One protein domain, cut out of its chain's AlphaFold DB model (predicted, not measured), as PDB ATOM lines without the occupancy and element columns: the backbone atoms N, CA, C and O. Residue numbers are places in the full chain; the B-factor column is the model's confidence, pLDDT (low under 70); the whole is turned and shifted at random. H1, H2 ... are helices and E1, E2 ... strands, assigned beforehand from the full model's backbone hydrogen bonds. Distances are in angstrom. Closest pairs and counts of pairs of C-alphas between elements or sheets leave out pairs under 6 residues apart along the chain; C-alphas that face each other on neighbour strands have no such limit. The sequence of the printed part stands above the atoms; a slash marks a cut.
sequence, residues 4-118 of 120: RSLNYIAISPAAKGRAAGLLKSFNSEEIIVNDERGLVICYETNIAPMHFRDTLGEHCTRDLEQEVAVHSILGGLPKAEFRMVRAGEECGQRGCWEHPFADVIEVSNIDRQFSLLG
ATOM      1  N   ARG A   4     151.671 101.017 156.197       76.00
ATOM      2  CA  ARG A   4     151.645 101.751 154.920       76.00
ATOM      3  C   ARG A   4     151.514 100.779 153.758       76.00
ATOM      4  O   ARG A   4     152.245  99.790 153.686       76.00
ATOM      5  N   SER A   5     150.594 101.063 152.845       83.50
ATOM      6  CA  SER A   5     150.478 100.339 151.579       83.50
ATOM      7  C   SER A   5     150.294 101.312 150.420       83.50
ATOM      8  O   SER A   5     149.485 102.235 150.494       83.50
ATOM      9  N   LEU A   6     151.042 101.092 149.342       90.50
ATOM     10  CA  LEU A   6     150.882 101.786 148.071       90.50
ATOM     11  C   LEU A   6     149.951 100.974 147.178       90.50
ATOM     12  O   LEU A   6     150.102  99.762 147.033       90.50
ATOM     13  N   ASN A   7     148.984 101.651 146.575       91.88
ATOM     14  CA  ASN A   7     147.926 101.027 145.805       91.88
ATOM     15  C   ASN A   7     147.834 101.687 144.435       91.88
ATOM     16  O   ASN A   7     147.967 102.907 144.322       91.88
ATOM     17  N   TYR A   8     147.502 100.902 143.414       95.31
ATOM     18  CA  TYR A   8     146.890 101.455 142.212       95.31
ATOM     19  C   TYR A   8     145.608 100.719 141.846       95.31
ATOM     20  O   TYR A   8     145.450  99.526 142.108       95.31
ATOM     21  N   ILE A   9     144.700 101.450 141.204       96.06
ATOM     22  CA  ILE A   9     143.491 100.931 140.576       96.06
ATOM     23  C   ILE A   9     143.512 101.369 139.114       96.06
ATOM     24  O   ILE A   9     143.496 102.562 138.821       96.06
ATOM     25  N   ALA A  10     143.502 100.402 138.204       97.25
ATOM     26  CA  ALA A  10     143.305 100.604 136.778       97.25
ATOM     27  C   ALA A  10     141.891 100.155 136.386       97.25
ATOM     28  O   ALA A  10     141.496  99.022 136.670       97.25
ATOM     29  N   ILE A  11     141.133 101.028 135.721       97.50
ATOM     30  CA  ILE A  11     139.762 100.781 135.255       97.50
ATOM     31  C   ILE A  11     139.702 100.884 133.732       97.50
ATOM     32  O   ILE A  11     140.207 101.848 133.146       97.50
ATOM     33  N   SER A  12     139.030  99.921 133.102       97.50
ATOM     34  CA  SER A  12     138.861  99.889 131.653       97.50
ATOM     35  C   SER A  12     138.008 101.051 131.134       97.50
ATOM     36  O   SER A  12     137.118 101.531 131.846       97.50
ATOM     37  N   PRO A  13     138.190 101.482 129.870       97.00
ATOM     38  CA  PRO A  13     137.350 102.513 129.256       97.00
ATOM     39  C   PRO A  13     135.849 102.220 129.387       97.00
ATOM     40  O   PRO A  13     135.061 103.110 129.704       97.00
ATOM     41  N   ALA A  14     135.461 100.949 129.224       95.81
ATOM     42  CA  ALA A  14     134.078 100.478 129.315       95.81
ATOM     43  C   ALA A  14     133.494 100.533 130.742       95.81
ATOM     44  O   ALA A  14     132.272 100.532 130.924       95.81
ATOM     45  N   ALA A  15     134.345 100.583 131.767       95.19
ATOM     46  CA  ALA A  15     133.937 100.652 133.165       95.19
ATOM     47  C   ALA A  15     134.075 102.051 133.784       95.19
ATOM     48  O   ALA A  15     133.467 102.285 134.828       95.19
ATOM     49  N   LYS A  16     134.760 103.011 133.138       92.50
ATOM     50  CA  LYS A  16     134.951 104.384 133.663       92.50
ATOM     51  C   LYS A  16     133.655 105.039 134.143       92.50
ATOM     52  O   LYS A  16     133.623 105.603 135.230       92.50
ATOM     53  N   GLY A  17     132.575 104.935 133.363       91.19
ATOM     54  CA  GLY A  17     131.278 105.519 133.728       91.19
ATOM     55  C   GLY A  17     130.672 104.901 134.993       91.19
ATOM     56  O   GLY A  17     130.137 105.616 135.835       91.19
ATOM     57  N   ARG A  18     130.817 103.583 135.170       93.00
ATOM     58  CA  ARG A  18     130.372 102.863 136.378       93.00
ATOM     59  C   ARG A  18     131.287 103.124 137.575       93.00
ATOM     60  O   ARG A  18     130.826 103.130 138.710       93.00
ATOM     61  N   ALA A  19     132.561 103.393 137.313       90.06
ATOM     62  CA  ALA A  19     133.567 103.713 138.313       90.06
ATOM     63  C   ALA A  19     133.677 105.219 138.623       90.06
ATOM     64  O   ALA A  19     134.548 105.614 139.390       90.06
ATOM     65  N   ALA A  20     132.798 106.070 138.079       88.12
ATOM     66  CA  ALA A  20     132.858 107.523 138.271       88.12
ATOM     67  C   ALA A  20     132.774 107.948 139.750       88.12
ATOM     68  O   ALA A  20     133.258 109.016 140.116       88.12
ATOM     69  N   GLY A  21     132.191 107.100 140.608       86.62
ATOM     70  CA  GLY A  21     132.198 107.287 142.058       86.62
ATOM     71  C   GLY A  21     133.604 107.325 142.663       86.62
ATOM     72  O   GLY A  21     133.804 108.073 143.613       86.62
ATOM     73  N   LEU A  22     134.582 106.616 142.078       86.62
ATOM     74  CA  LEU A  22     135.970 106.629 142.553       86.62
ATOM     75  C   LEU A  22     136.548 108.038 142.483       86.62
ATOM     76  O   LEU A  22     137.154 108.489 143.439       86.62
ATOM     77  N   LEU A  23     136.277 108.793 141.416       87.12
ATOM     78  CA  LEU A  23     136.798 110.157 141.261       87.12
ATOM     79  C   LEU A  23     136.368 111.108 142.391       87.12
ATOM     80  O   LEU A  23     136.997 112.139 142.586       87.12
ATOM     81  N   LYS A  24     135.298 110.784 143.129       86.81
ATOM     82  CA  LYS A  24     134.850 111.562 144.294       86.81
ATOM     83  C   LYS A  24     135.570 111.172 145.586       86.81
ATOM     84  O   LYS A  24     135.531 111.934 146.544       86.81
ATOM     85  N   SER A  25     136.175 109.989 145.619       83.88
ATOM     86  CA  SER A  25     136.903 109.443 146.768       83.88
ATOM     87  C   SER A  25     138.385 109.827 146.775       83.88
ATOM     88  O   SER A  25     139.031 109.656 147.803       83.88
ATOM     89  N   PHE A  26     138.909 110.350 145.661       86.75
ATOM     90  CA  PHE A  26     140.324 110.675 145.474       86.75
ATOM     91  C   PHE A  26     140.532 112.150 145.121       86.75
ATOM     92  O   PHE A  26     139.701 112.776 144.462       86.75
ATOM     93  N   ASN A  27     141.662 112.702 145.552       87.50
ATOM     94  CA  ASN A  27     142.128 114.021 145.146       87.50
ATOM     95  C   ASN A  27     142.684 113.969 143.711       87.50
ATOM     96  O   ASN A  27     143.055 112.912 143.202       87.50
ATOM     97  N   SER A  28     142.814 115.127 143.059       85.69
ATOM     98  CA  SER A  28     143.323 115.206 141.680       85.69
ATOM     99  C   SER A  28     144.755 114.693 141.510       85.69
ATOM    100  O   SER A  28     145.084 114.206 140.439       85.69
ATOM    101  N   GLU A  29     145.591 114.790 142.547       86.81
ATOM    102  CA  GLU A  29     146.986 114.322 142.525       86.81
ATOM    103  C   GLU A  29     147.102 112.789 142.531       86.81
ATOM    104  O   GLU A  29     148.094 112.245 142.063       86.81
ATOM    105  N   GLU A  30     146.076 112.089 143.026       91.25
ATOM    106  CA  GLU A  30     146.030 110.621 143.056       91.25
ATOM    107  C   GLU A  30     145.544 110.047 141.714       91.25
ATOM    108  O   GLU A  30     145.745 108.873 141.411       91.25
ATOM    109  N   ILE A  31     144.898 110.866 140.877       92.75
ATOM    110  CA  ILE A  31     144.388 110.464 139.564       92.75
ATOM    111  C   ILE A  31     145.491 110.682 138.524       92.75
ATOM    112  O   ILE A  31     145.658 111.777 137.993       92.75
ATOM    113  N   ILE A  32     146.228 109.617 138.208       95.19
ATOM    114  CA  ILE A  32     147.390 109.679 137.308       95.19
ATOM    115  C   ILE A  32     146.972 109.704 135.835       95.19
ATOM    116  O   ILE A  32     147.581 110.390 135.017       95.19
ATOM    117  N   VAL A  33     145.913 108.969 135.481       94.56
ATOM    118  CA  VAL A  33     145.398 108.909 134.104       94.56
ATOM    119  C   VAL A  33     143.881 108.967 134.115       94.56
ATOM    120  O   VAL A  33     143.234 108.223 134.845       94.56
ATOM    121  N   ASN A  34     143.295 109.804 133.261       95.00
ATOM    122  CA  ASN A  34     141.858 109.826 133.003       95.00
ATOM    123  C   ASN A  34     141.594 110.222 131.541       95.00
ATOM    124  O   ASN A  34     141.190 111.343 131.250       95.00
ATOM    125  N   ASP A  35     141.818 109.284 130.625       94.62
ATOM    126  CA  ASP A  35     141.772 109.505 129.173       94.62
ATOM    127  C   ASP A  35     141.021 108.360 128.455       94.62
ATOM    128  O   ASP A  35     140.313 107.567 129.087       94.62
ATOM    129  N   GLU A  36     141.117 108.270 127.131       94.75
ATOM    130  CA  GLU A  36     140.489 107.211 126.334       94.75
ATOM    131  C   GLU A  36     140.991 105.793 126.648       94.75
ATOM    132  O   GLU A  36     140.269 104.827 126.389       94.75
ATOM    133  N   ARG A  37     142.187 105.645 127.231       94.50
ATOM    134  CA  ARG A  37     142.765 104.347 127.603       94.50
ATOM    135  C   ARG A  37     142.140 103.788 128.875       94.50
ATOM    136  O   ARG A  37     142.188 102.577 129.089       94.50
ATOM    137  N   GLY A  38     141.545 104.638 129.715       95.69
ATOM    138  CA  GLY A  38     140.921 104.220 130.967       95.69
ATOM    139  C   GLY A  38     141.039 105.256 132.081       95.69
ATOM    140  O   GLY A  38     141.012 106.469 131.855       95.69
ATOM    141  N   LEU A  39     141.115 104.751 133.307       96.56
ATOM    142  CA  LEU A  39     141.361 105.526 134.518       96.56
ATOM    143  C   LEU A  39     142.417 104.802 135.356       96.56
ATOM    144  O   LEU A  39     142.283 103.600 135.583       96.56
ATOM    145  N   VAL A  40     143.426 105.534 135.820       97.06
ATOM    146  CA  VAL A  40     144.415 105.063 136.794       97.06
ATOM    147  C   VAL A  40     144.401 105.989 137.990       97.06
ATOM    148  O   VAL A  40     144.532 107.205 137.842       97.06
ATOM    149  N   ILE A  41     144.276 105.392 139.167       96.06
ATOM    150  CA  ILE A  41     144.373 106.075 140.450       96.06
ATOM    151  C   ILE A  41     145.488 105.400 141.238       96.06
ATOM    152  O   ILE A  41     145.437 104.185 141.411       96.06
ATOM    153  N   CYS A  42     146.472 106.166 141.698       94.75
ATOM    154  CA  CYS A  42     147.535 105.706 142.586       94.75
ATOM    155  C   CYS A  42     147.415 106.442 143.915       94.75
ATOM    156  O   CYS A  42     147.280 107.663 143.939       94.75
ATOM    157  N   TYR A  43     147.445 105.705 145.017       91.12
ATOM    158  CA  TYR A  43     147.218 106.278 146.334       91.12
ATOM    159  C   TYR A  43     147.878 105.452 147.426       91.12
ATOM    160  O   TYR A  43     148.193 104.270 147.261       91.12
ATOM    161  N   GLU A  44     148.066 106.087 148.571       87.81
ATOM    162  CA  GLU A  44     148.624 105.460 149.752       87.81
ATOM    163  C   GLU A  44     147.548 105.292 150.819       87.81
ATOM    164  O   GLU A  44     146.775 106.211 151.080       87.81
ATOM    165  N   THR A  45     147.520 104.130 151.464       81.19
ATOM    166  CA  THR A  45     146.691 103.891 152.643       81.19
ATOM    167  C   THR A  45     147.564 103.799 153.884       81.19
ATOM    168  O   THR A  45     148.518 103.019 153.938       81.19
ATOM    169  N   ASN A  46     147.222 104.591 154.902       73.94
ATOM    170  CA  ASN A  46     147.757 104.470 156.249       73.94
ATOM    171  C   ASN A  46     146.710 103.780 157.119       73.94
ATOM    172  O   ASN A  46     145.790 104.384 157.677       73.94
ATOM    173  N   ILE A  47     146.873 102.477 157.301       62.00
ATOM    174  CA  ILE A  47     146.102 101.772 158.311       62.00
ATOM    175  C   ILE A  47     146.642 102.207 159.681       62.00
ATOM    176  O   ILE A  47     147.746 101.838 160.094       62.00
ATOM    177  N   ALA A  48     145.852 103.011 160.403       51.91
ATOM    178  CA  ALA A  48     146.138 103.329 161.797       51.91
ATOM    179  C   ALA A  48     146.330 102.019 162.593       51.91
ATOM    180  O   ALA A  48     145.545 101.080 162.401       51.91
ATOM    181  N   PRO A  49     147.345 101.931 163.473       50.84
ATOM    182  CA  PRO A  49     147.582 100.747 164.295       50.84
ATOM    183  C   PRO A  49     146.318 100.306 165.044       50.84
ATOM    184  O   PRO A  49     145.555 101.152 165.508       50.84
ATOM    185  N   MET A  50     146.120  98.993 165.220       48.72
ATOM    186  CA  MET A  50     144.868  98.441 165.768       48.72
ATOM    187  C   MET A  50     144.429  99.036 167.119       48.72
ATOM    188  O   MET A  50     143.235  99.134 167.359       48.72
ATOM    189  N   HIS A  51     145.352  99.520 167.957       49.56
ATOM    190  CA  HIS A  51     145.039 100.145 169.253       49.56
ATOM    191  C   HIS A  51     144.333 101.513 169.162       49.56
ATOM    192  O   HIS A  51     143.879 102.030 170.177       49.56
ATOM    193  N   PHE A  52     144.232 102.110 167.971       45.59
ATOM    194  CA  PHE A  52     143.402 103.295 167.714       45.59
ATOM    195  C   PHE A  52     142.009 102.944 167.161       45.59
ATOM    196  O   PHE A  52     141.207 103.846 166.940       45.59
ATOM    197  N   ARG A  53     141.715 101.657 166.913       52.12
ATOM    198  CA  ARG A  53     140.469 101.186 166.277       52.12
ATOM    199  C   ARG A  53     139.388 100.736 167.268       52.12
ATOM    200  O   ARG A  53     138.292 100.394 166.835       52.12
ATOM    201  N   ASP A  54     139.670 100.754 168.571       48.91
ATOM    202  CA  ASP A  54     138.740 100.292 169.617       48.91
ATOM    203  C   ASP A  54     137.558 101.250 169.878       48.91
ATOM    204  O   ASP A  54     136.650 100.932 170.647       48.91
ATOM    205  N   THR A  55     137.508 102.408 169.220       47.91
ATOM    206  CA  THR A  55     136.366 103.329 169.263       47.91
ATOM    207  C   THR A  55     135.505 103.175 168.006       47.91
ATOM    208  O   THR A  55     135.727 103.796 166.967       47.91
ATOM    209  N   LEU A  56     134.494 102.307 168.109       42.53
ATOM    210  CA  LEU A  56     133.460 102.085 167.094       42.53
ATOM    211  C   LEU A  56     132.783 103.409 166.678       42.53
ATOM    212  O   LEU A  56     132.042 104.002 167.454       42.53
ATOM    213  N   GLY A  57     132.993 103.825 165.426       51.41
ATOM    214  CA  GLY A  57     132.159 104.806 164.719       51.41
ATOM    215  C   GLY A  57     132.598 106.276 164.762       51.41
ATOM    216  O   GLY A  57     132.263 107.004 163.835       51.41
ATOM    217  N   GLU A  58     133.374 106.719 165.756       46.88
ATOM    218  CA  GLU A  58     133.794 108.136 165.871       46.88
ATOM    219  C   GLU A  58     135.185 108.430 165.276       46.88
ATOM    220  O   GLU A  58     135.545 109.590 165.082       46.88
ATOM    221  N   HIS A  59     135.958 107.390 164.938       44.78
ATOM    222  CA  HIS A  59     137.349 107.516 164.483       44.78
ATOM    223  C   HIS A  59     137.677 106.666 163.248       44.78
ATOM    224  O   HIS A  59     138.817 106.222 163.085       44.78
ATOM    225  N   CYS A  60     136.706 106.435 162.357       48.12
ATOM    226  CA  CYS A  60     137.043 105.958 161.016       48.12
ATOM    227  C   CYS A  60     138.001 106.976 160.388       48.12
ATOM    228  O   CYS A  60     137.638 108.128 160.156       48.12
ATOM    229  N   THR A  61     139.255 106.581 160.168       62.00
ATOM    230  CA  THR A  61     140.184 107.422 159.419       62.00
ATOM    231  C   THR A  61     139.658 107.551 157.993       62.00
ATOM    232  O   THR A  61     139.031 106.623 157.478       62.00
ATOM    233  N   ARG A  62     139.914 108.694 157.348       62.69
ATOM    234  CA  ARG A  62     139.561 108.943 155.939       62.69
ATOM    235  C   ARG A  62     139.909 107.744 155.043       62.69
ATOM    236  O   ARG A  62     139.107 107.353 154.202       62.69
ATOM    237  N   ASP A  63     141.054 107.122 155.306       67.31
ATOM    238  CA  ASP A  63     141.558 105.950 154.594       67.31
ATOM    239  C   ASP A  63     140.607 104.745 154.684       67.31
ATOM    240  O   ASP A  63     140.421 104.040 153.700       67.31
ATOM    241  N   LEU A  64     139.946 104.514 155.827       73.62
ATOM    242  CA  LEU A  64     138.996 103.409 155.982       73.62
ATOM    243  C   LEU A  64     137.711 103.642 155.173       73.62
ATOM    244  O   LEU A  64     137.213 102.721 154.532       73.62
ATOM    245  N   GLU A  65     137.177 104.865 155.179       78.31
ATOM    246  CA  GLU A  65     135.982 105.209 154.395       78.31
ATOM    247  C   GLU A  65     136.261 105.157 152.888       78.31
ATOM    248  O   GLU A  65     135.453 104.637 152.113       78.31
ATOM    249  N   GLN A  66     137.433 105.646 152.480       80.19
ATOM    250  CA  GLN A  66     137.923 105.579 151.109       80.19
ATOM    251  C   GLN A  66     138.080 104.126 150.647       80.19
ATOM    252  O   GLN A  66     137.580 103.768 149.582       80.19
ATOM    253  N   GLU A  67     138.678 103.264 151.470       81.31
ATOM    254  CA  GLU A  67     138.835 101.834 151.188       81.31
ATOM    255  C   GLU A  67     137.488 101.106 151.066       81.31
ATOM    256  O   GLU A  67     137.271 100.337 150.124       81.31
ATOM    257  N   VAL A  68     136.534 101.388 151.959       83.00
ATOM    258  CA  VAL A  68     135.172 100.838 151.863       83.00
ATOM    259  C   VAL A  68     134.496 101.280 150.561       83.00
ATOM    260  O   VAL A  68     133.892 100.453 149.869       83.00
ATOM    261  N   ALA A  69     134.622 102.557 150.187       84.88
ATOM    262  CA  ALA A  69     134.060 103.081 148.944       84.88
ATOM    263  C   ALA A  69     134.686 102.416 147.706       84.88
ATOM    264  O   ALA A  69     133.958 101.958 146.820       84.88
ATOM    265  N   VAL A  70     136.018 102.294 147.673       87.38
ATOM    266  CA  VAL A  70     136.765 101.594 146.616       87.38
ATOM    267  C   VAL A  70     136.265 100.163 146.470       87.38
ATOM    268  O   VAL A  70     135.855  99.750 145.383       87.38
ATOM    269  N   HIS A  71     136.245  99.395 147.560       88.19
ATOM    270  CA  HIS A  71     135.876  97.985 147.508       88.19
ATOM    271  C   HIS A  71     134.409  97.758 147.143       88.19
ATOM    272  O   HIS A  71     134.116  96.776 146.453       88.19
ATOM    273  N   SER A  72     133.513  98.661 147.550       88.25
ATOM    274  CA  SER A  72     132.104  98.648 147.149       88.25
ATOM    275  C   SER A  72     131.953  98.848 145.637       88.25
ATOM    276  O   SER A  72     131.314  98.037 144.963       88.25
ATOM    277  N   ILE A  73     132.632  99.853 145.066       91.00
ATOM    278  CA  ILE A  73     132.588 100.134 143.623       91.00
ATOM    279  C   ILE A  73     133.198  98.978 142.821       91.00
ATOM    280  O   ILE A  73     132.563  98.465 141.900       91.00
ATOM    281  N   LEU A  74     134.391  98.507 143.199       91.06
ATOM    282  CA  LEU A  74     135.041  97.368 142.536       91.06
ATOM    283  C   LEU A  74     134.264  96.051 142.731       91.06
ATOM    284  O   LEU A  74     134.401  95.122 141.939       91.06
ATOM    285  N   GLY A  75     133.446  95.948 143.784       90.44
ATOM    286  CA  GLY A  75     132.483  94.865 144.010       90.44
ATOM    287  C   GLY A  75     131.418  94.755 142.923       90.44
ATOM    288  O   GLY A  75     131.007  93.645 142.595       90.44
ATOM    289  N   GLY A  76     131.020  95.883 142.337       91.56
ATOM    290  CA  GLY A  76     130.032  95.942 141.260       91.56
ATOM    291  C   GLY A  76     130.603  95.760 139.851       91.56
ATOM    292  O   GLY A  76     129.834  95.760 138.888       91.56
ATOM    293  N   LEU A  77     131.926  95.627 139.701       93.06
ATOM    294  CA  LEU A  77     132.583  95.505 138.399       93.06
ATOM    295  C   LEU A  77     133.016  94.055 138.105       93.06
ATOM    296  O   LEU A  77     133.574  93.377 138.973       93.06
ATOM    297  N   PRO A  78     132.829  93.567 136.866       95.38
ATOM    298  CA  PRO A  78     133.502  92.378 136.358       95.38
ATOM    299  C   PRO A  78     135.020  92.439 136.565       95.38
ATOM    300  O   PRO A  78     135.661  93.445 136.267       95.38
ATOM    301  N   LYS A  79     135.628  91.325 136.995       93.81
ATOM    302  CA  LYS A  79     137.087  91.237 137.214       93.81
ATOM    303  C   LYS A  79     137.915  91.576 135.969       93.81
ATOM    304  O   LYS A  79     139.036  92.041 136.113       93.81
ATOM    305  N   ALA A  80     137.370  91.362 134.773       96.50
ATOM    306  CA  ALA A  80     138.031  91.673 133.507       96.50
ATOM    307  C   ALA A  80     138.031  93.172 133.156       96.50
ATOM    308  O   ALA A  80     138.601  93.549 132.139       96.50
ATOM    309  N   GLU A  81     137.391  94.025 133.961       96.50
ATOM    310  CA  GLU A  81     137.286  95.466 133.699       96.50
ATOM    311  C   GLU A  81     138.108  96.330 134.656       96.50
ATOM    312  O   GLU A  81     138.134  97.552 134.511       96.50
ATOM    313  N   PHE A  82     138.778  95.715 135.629       97.19
ATOM    314  CA  PHE A  82     139.678  96.426 136.519       97.19
ATOM    315  C   PHE A  82     140.876  95.580 136.939       97.19
ATOM    316  O   PHE A  82     140.862  94.347 136.865       97.19
ATOM    317  N   ARG A  83     141.897  96.270 137.437       96.12
ATOM    318  CA  ARG A  83     143.014  95.702 138.184       96.12
ATOM    319  C   ARG A  83     143.293  96.602 139.376       96.12
ATOM    320  O   ARG A  83     143.326  97.817 139.237       96.12
ATOM    321  N   MET A  84     143.462  96.002 140.540       94.31
ATOM    322  CA  MET A  84     143.912  96.662 141.753       94.31
ATOM    323  C   MET A  84     145.114  95.890 142.272       94.31
ATOM    324  O   MET A  84     145.024  94.670 142.419       94.31
ATOM    325  N   VAL A  85     146.200  96.596 142.554       93.44
ATOM    326  CA  VAL A  85     147.393  96.041 143.197       93.44
ATOM    327  C   VAL A  85     147.690  96.860 144.436       93.44
ATOM    328  O   VAL A  85     147.596  98.087 144.413       93.44
ATOM    329  N   ARG A  86     148.042  96.154 145.507       90.69
ATOM    330  CA  ARG A  86     148.505  96.697 146.776       90.69
ATOM    331  C   ARG A  86     149.895  96.142 147.062       90.69
ATOM    332  O   ARG A  86     150.067  94.925 147.081       90.69
ATOM    333  N   ALA A  87     150.855  97.034 147.273       88.62
ATOM    334  CA  ALA A  87     152.232  96.725 147.637       88.62
ATOM    335  C   ALA A  87     152.591  97.396 148.972       88.62
ATOM    336  O   ALA A  87     152.184  98.531 149.226       88.62
ATOM    337  N   GLY A  88     153.383  96.724 149.807       82.69
ATOM    338  CA  GLY A  88     153.787  97.216 151.126       82.69
ATOM    339  C   GLY A  88     153.490  96.199 152.222       82.69
ATOM    340  O   GLY A  88     153.676  95.002 152.023       82.69
ATOM    341  N   GLU A  89     153.044  96.676 153.385       75.44
ATOM    342  CA  GLU A  89     152.764  95.798 154.531       75.44
ATOM    343  C   GLU A  89     151.581  94.848 154.294       75.44
ATOM    344  O   GLU A  89     151.573  93.733 154.811       75.44
ATOM    345  N   GLU A  90     150.615  95.252 153.467       70.06
ATOM    346  CA  GLU A  90     149.636  94.337 152.891       70.06
ATOM    347  C   GLU A  90     149.951  94.153 151.408       70.06
ATOM    348  O   GLU A  90     150.041  95.117 150.655       70.06
ATOM    349  N   CYS A  91     150.112  92.907 150.974       80.56
ATOM    350  CA  CYS A  91     150.361  92.571 149.579       80.56
ATOM    351  C   CYS A  91     149.118  91.886 149.002       80.56
ATOM    352  O   CYS A  91     148.565  90.967 149.611       80.56
ATOM    353  N   GLY A  92     148.643  92.328 147.838       85.25
ATOM    354  CA  GLY A  92     147.501  91.683 147.201       85.25
ATOM    355  C   GLY A  92     147.141  92.234 145.831       85.25
ATOM    356  O   GLY A  92     147.451  93.371 145.484       85.25
ATOM    357  N   GLN A  93     146.424  91.418 145.060       91.00
ATOM    358  CA  GLN A  93     145.869  91.802 143.769       91.00
ATOM    359  C   GLN A  93     144.393  91.406 143.680       91.00
ATOM    360  O   GLN A  93     143.978  90.335 144.131       91.00
ATOM    361  N   ARG A  94     143.592  92.248 143.025       92.88
ATOM    362  CA  ARG A  94     142.212  91.934 142.646       92.88
ATOM    363  C   ARG A  94     141.919  92.423 141.232       92.88
ATOM    364  O   ARG A  94     142.390  93.471 140.815       92.88
ATOM    365  N   GLY A  95     141.081  91.679 140.514       93.25
ATOM    366  CA  GLY A  95     140.828  91.951 139.100       93.25
ATOM    367  C   GLY A  95     141.935  91.380 138.209       93.25
ATOM    368  O   GLY A  95     142.996  90.970 138.683       93.25
ATOM    369  N   CYS A  96     141.635  91.268 136.924       94.38
ATOM    370  CA  CYS A  96     142.477  90.611 135.928       94.38
ATOM    371  C   CYS A  96     142.495  91.372 134.601       94.38
ATOM    372  O   CYS A  96     142.775  90.783 133.559       94.38
ATOM    373  N   TRP A  97     142.111  92.651 134.608       95.31
ATOM    374  CA  TRP A  97     142.199  93.449 133.399       95.31
ATOM    375  C   TRP A  97     143.667  93.728 133.061       95.31
ATOM    376  O   TRP A  97     144.404  94.300 133.867       95.31
ATOM    377  N   GLU A  98     144.072  93.321 131.863       93.38
ATOM    378  CA  GLU A  98     145.356  93.683 131.270       93.38
ATOM    379  C   GLU A  98     145.226  95.101 130.703       93.38
ATOM    380  O   GLU A  98     144.533  95.332 129.709       93.38
ATOM    381  N   HIS A  99     145.822  96.070 131.395       93.19
ATOM    382  CA  HIS A  99     145.667  97.494 131.111       93.19
ATOM    383  C   HIS A  99     146.887  98.065 130.369       93.19
ATOM    384  O   HIS A  99     148.009  97.596 130.561       93.19
ATOM    385  N   PRO A 100     146.729  99.133 129.568       94.56
ATOM    386  CA  PRO A 100     147.815  99.714 128.776       94.56
ATOM    387  C   PRO A 100     148.645 100.750 129.560       94.56
ATOM    388  O   PRO A 100     149.083 101.732 128.974       94.56
ATOM    389  N   PHE A 101     148.800 100.581 130.880       95.75
ATOM    390  CA  PHE A 101     149.403 101.593 131.778       95.75
ATOM    391  C   PHE A 101     150.720 101.152 132.416       95.75
ATOM    392  O   PHE A 101     151.157 101.743 133.398       95.75
ATOM    393  N   ALA A 102     151.339 100.095 131.893       90.31
ATOM    394  CA  ALA A 102     152.629  99.617 132.390       90.31
ATOM    395  C   ALA A 102     153.760 100.653 132.199       90.31
ATOM    396  O   ALA A 102     154.791 100.569 132.857       90.31
ATOM    397  N   ASP A 103     153.566 101.627 131.307       91.12
ATOM    398  CA  ASP A 103     154.454 102.767 131.063       91.12
ATOM    399  C   ASP A 103     154.316 103.891 132.103       91.12
ATOM    400  O   ASP A 103     155.196 104.747 132.202       91.12
ATOM    401  N   VAL A 104     153.232 103.904 132.884       95.31
ATOM    402  CA  VAL A 104     153.017 104.901 133.937       95.31
ATOM    403  C   VAL A 104     153.972 104.611 135.094       95.31
ATOM    404  O   VAL A 104     153.951 103.523 135.671       95.31
ATOM    405  N   ILE A 105     154.811 105.592 135.442       95.06
ATOM    406  CA  ILE A 105     155.917 105.437 136.402       95.06
ATOM    407  C   ILE A 105     155.412 104.931 137.759       95.06
ATOM    408  O   ILE A 105     155.992 104.011 138.330       95.06
ATOM    409  N   GLU A 106     154.318 105.494 138.268       94.88
ATOM    410  CA  GLU A 106     153.712 105.118 139.546       94.88
ATOM    411  C   GLU A 106     153.226 103.664 139.529       94.88
ATOM    412  O   GLU A 106     153.521 102.909 140.455       94.88
ATOM    413  N   VAL A 107     152.555 103.250 138.449       94.88
ATOM    414  CA  VAL A 107     152.077 101.871 138.263       94.88
ATOM    415  C   VAL A 107     153.262 100.909 138.219       94.88
ATOM    416  O   VAL A 107     153.302  99.954 138.991       94.88
ATOM    417  N   SER A 108     154.277 101.208 137.401       94.06
ATOM    418  CA  SER A 108     155.487 100.388 137.292       94.06
ATOM    419  C   SER A 108     156.241 100.273 138.621       94.06
ATOM    420  O   SER A 108     156.738  99.195 138.957       94.06
ATOM    421  N   ASN A 109     156.323 101.357 139.393       93.81
ATOM    422  CA  ASN A 109     156.970 101.353 140.702       93.81
ATOM    423  C   ASN A 109     156.216 100.471 141.705       93.81
ATOM    424  O   ASN A 109     156.851  99.710 142.436       93.81
ATOM    425  N   ILE A 110     154.883 100.552 141.731       93.31
ATOM    426  CA  ILE A 110     154.051  99.737 142.623       93.31
ATOM    427  C   ILE A 110     154.104  98.263 142.207       93.31
ATOM    428  O   ILE A 110     154.314  97.412 143.067       93.31
ATOM    429  N   ASP A 111     154.011  97.946 140.912       93.50
ATOM    430  CA  ASP A 111     154.144  96.569 140.409       93.50
ATOM    431  C   ASP A 111     155.512  95.961 140.757       93.50
ATOM    432  O   ASP A 111     155.607  94.790 141.139       93.50
ATOM    433  N   ARG A 112     156.586  96.758 140.680       92.19
ATOM    434  CA  ARG A 112     157.921  96.321 141.101       92.19
ATOM    435  C   ARG A 112     157.966  96.012 142.596       92.19
ATOM    436  O   ARG A 112     158.532  94.991 142.974       92.19
ATOM    437  N   GLN A 113     157.392  96.869 143.442       90.75
ATOM    438  CA  GLN A 113     157.335  96.616 144.886       90.75
ATOM    439  C   GLN A 113     156.485  95.386 145.220       90.75
ATOM    440  O   GLN A 113     156.898  94.577 146.042       90.75
ATOM    441  N   PHE A 114     155.342  95.217 144.551       88.12
ATOM    442  CA  PHE A 114     154.486  94.040 144.692       88.12
ATOM    443  C   PHE A 114     155.245  92.754 144.347       88.12
ATOM    444  O   PHE A 114     155.209  91.792 145.109       88.12
ATOM    445  N   SER A 115     155.988  92.763 143.236       87.81
ATOM    446  CA  SER A 115     156.762  91.602 142.782       87.81
ATOM    447  C   SER A 115     157.861  91.218 143.775       87.81
ATOM    448  O   SER A 115     157.996  90.046 144.095       87.81
ATOM    449  N   LEU A 116     158.590  92.199 144.325       83.69
ATOM    450  CA  LEU A 116     159.654  91.960 145.313       83.69
ATOM    451  C   LEU A 116     159.146  91.357 146.635       83.69
ATOM    452  O   LEU A 116     159.927  90.749 147.357       83.69
ATOM    453  N   LEU A 117     157.866  91.547 146.964       70.31
ATOM    454  CA  LEU A 117     157.232  91.021 148.180       70.31
ATOM    455  C   LEU A 117     156.540  89.666 147.961       70.31
ATOM    456  O   LEU A 117     156.083  89.055 148.921       70.31
ATOM    457  N   GLY A 118     156.408  89.219 146.710       58.56
ATOM    458  CA  GLY A 118     155.795  87.938 146.343       58.56
ATOM    459  C   GLY A 118     156.793  86.793 146.138       58.56
ATOM    460  O   GLY A 118     156.365  85.706 145.758       58.56
TER     461      GLY A 118
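Overview. This is residues 4 to 118 of the 120 residues of an uncharacterized protein of Pseudomonas nitritireducens (UniProt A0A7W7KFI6). A twisted sheet of five strands forms the middle layer, with H2 slanting over one face and H3 over the other; the short H1 sits beside H2 and only grazes the sheet. A long loop between E3 and H2 reaches past the end of the sheet, and its residues 54 to 59 stick out. The printed part has 115 residues, with three named helices and five named strands in the order E1 H1 E2 E3 H2 E4 E5 H3; the class is mixed, helices and strands. The sheet runs E2 E3 E1 E4 E5, antiparallel throughout. The whole is compact, with a radius of gyration of the C-alphas of 14.2 A and spans of 43 by 32 by 25 A.

Arrangement. Begin at E1, residues 4 to 11, an inner strand between E3, residues 38 to 47, and E4, residues 82 to 88. Look for N 7 and O 43 at 2.8 A towards E3, and N 6 and O 87 at 2.8 A towards E4. E2, residues 31 to 35, forms a hairpin with E3, with N 40 and O 33 at 2.9 A. E5, residues 92 to 95, forms a hairpin with E4, with N 84 and O 94 at 2.8 A; these pairs are within hydrogen-bond range. H1, residues 22 to 25, touches H2, residues 62 to 75; their closest C-alphas, Ser 25 and Gln 66, are 5.9 A apart. H2 has a height over the sheet of 9.0 A and lies over E3 and only just over E4, on which 3 of its 14 C-alphas fall; it runs slantwise to the strands, at 42 degrees to E3 on the local plane. Its closest C-alphas to E3 are Asp 63 and Thr 45, 5.9 A. On the opposite face, H3, residues 105 to 117, lies over E1 and E4 at a height over the sheet of 8.4 A. It runs slantwise, only just, at 57 degrees to E1 on the local plane. The closest C-alphas of H3 and E4 are Phe 114 and Ala 87, 4.6 A. H2 and H3 are apart. E1, H1, E2 and E3, H2, E4 are split strand-helix-strand units, two strands running the same way with another strand between them; both crossovers are right-handed. In H2 and H3 every O i to N i+4 pair is within hydrogen-bond range; H1 is too short for one.

Along the chain. Find C-alpha 4 at (151.645, 101.751, 154.920); from there E1 runs 23.0 A to C-alpha 11. E3, 27.9 A long, begins at C-alpha 38 at (140.921, 104.220, 130.967). H2 measures 19.8 A, E4 20.3 A and H3 18.7 A, ending at C-alpha 117 at (157.232, 91.021, 148.180).

Size, cuts and confidence. The two C-alphas farthest apart, Glu 36 and Asp 54, are 43.9 A apart. The printed part has no cut. The link from E3 to H2, 14 residues, is long. Mean pLDDT of the printed part is 84.2; residues 47 to 63 and 118 of this model are under 70.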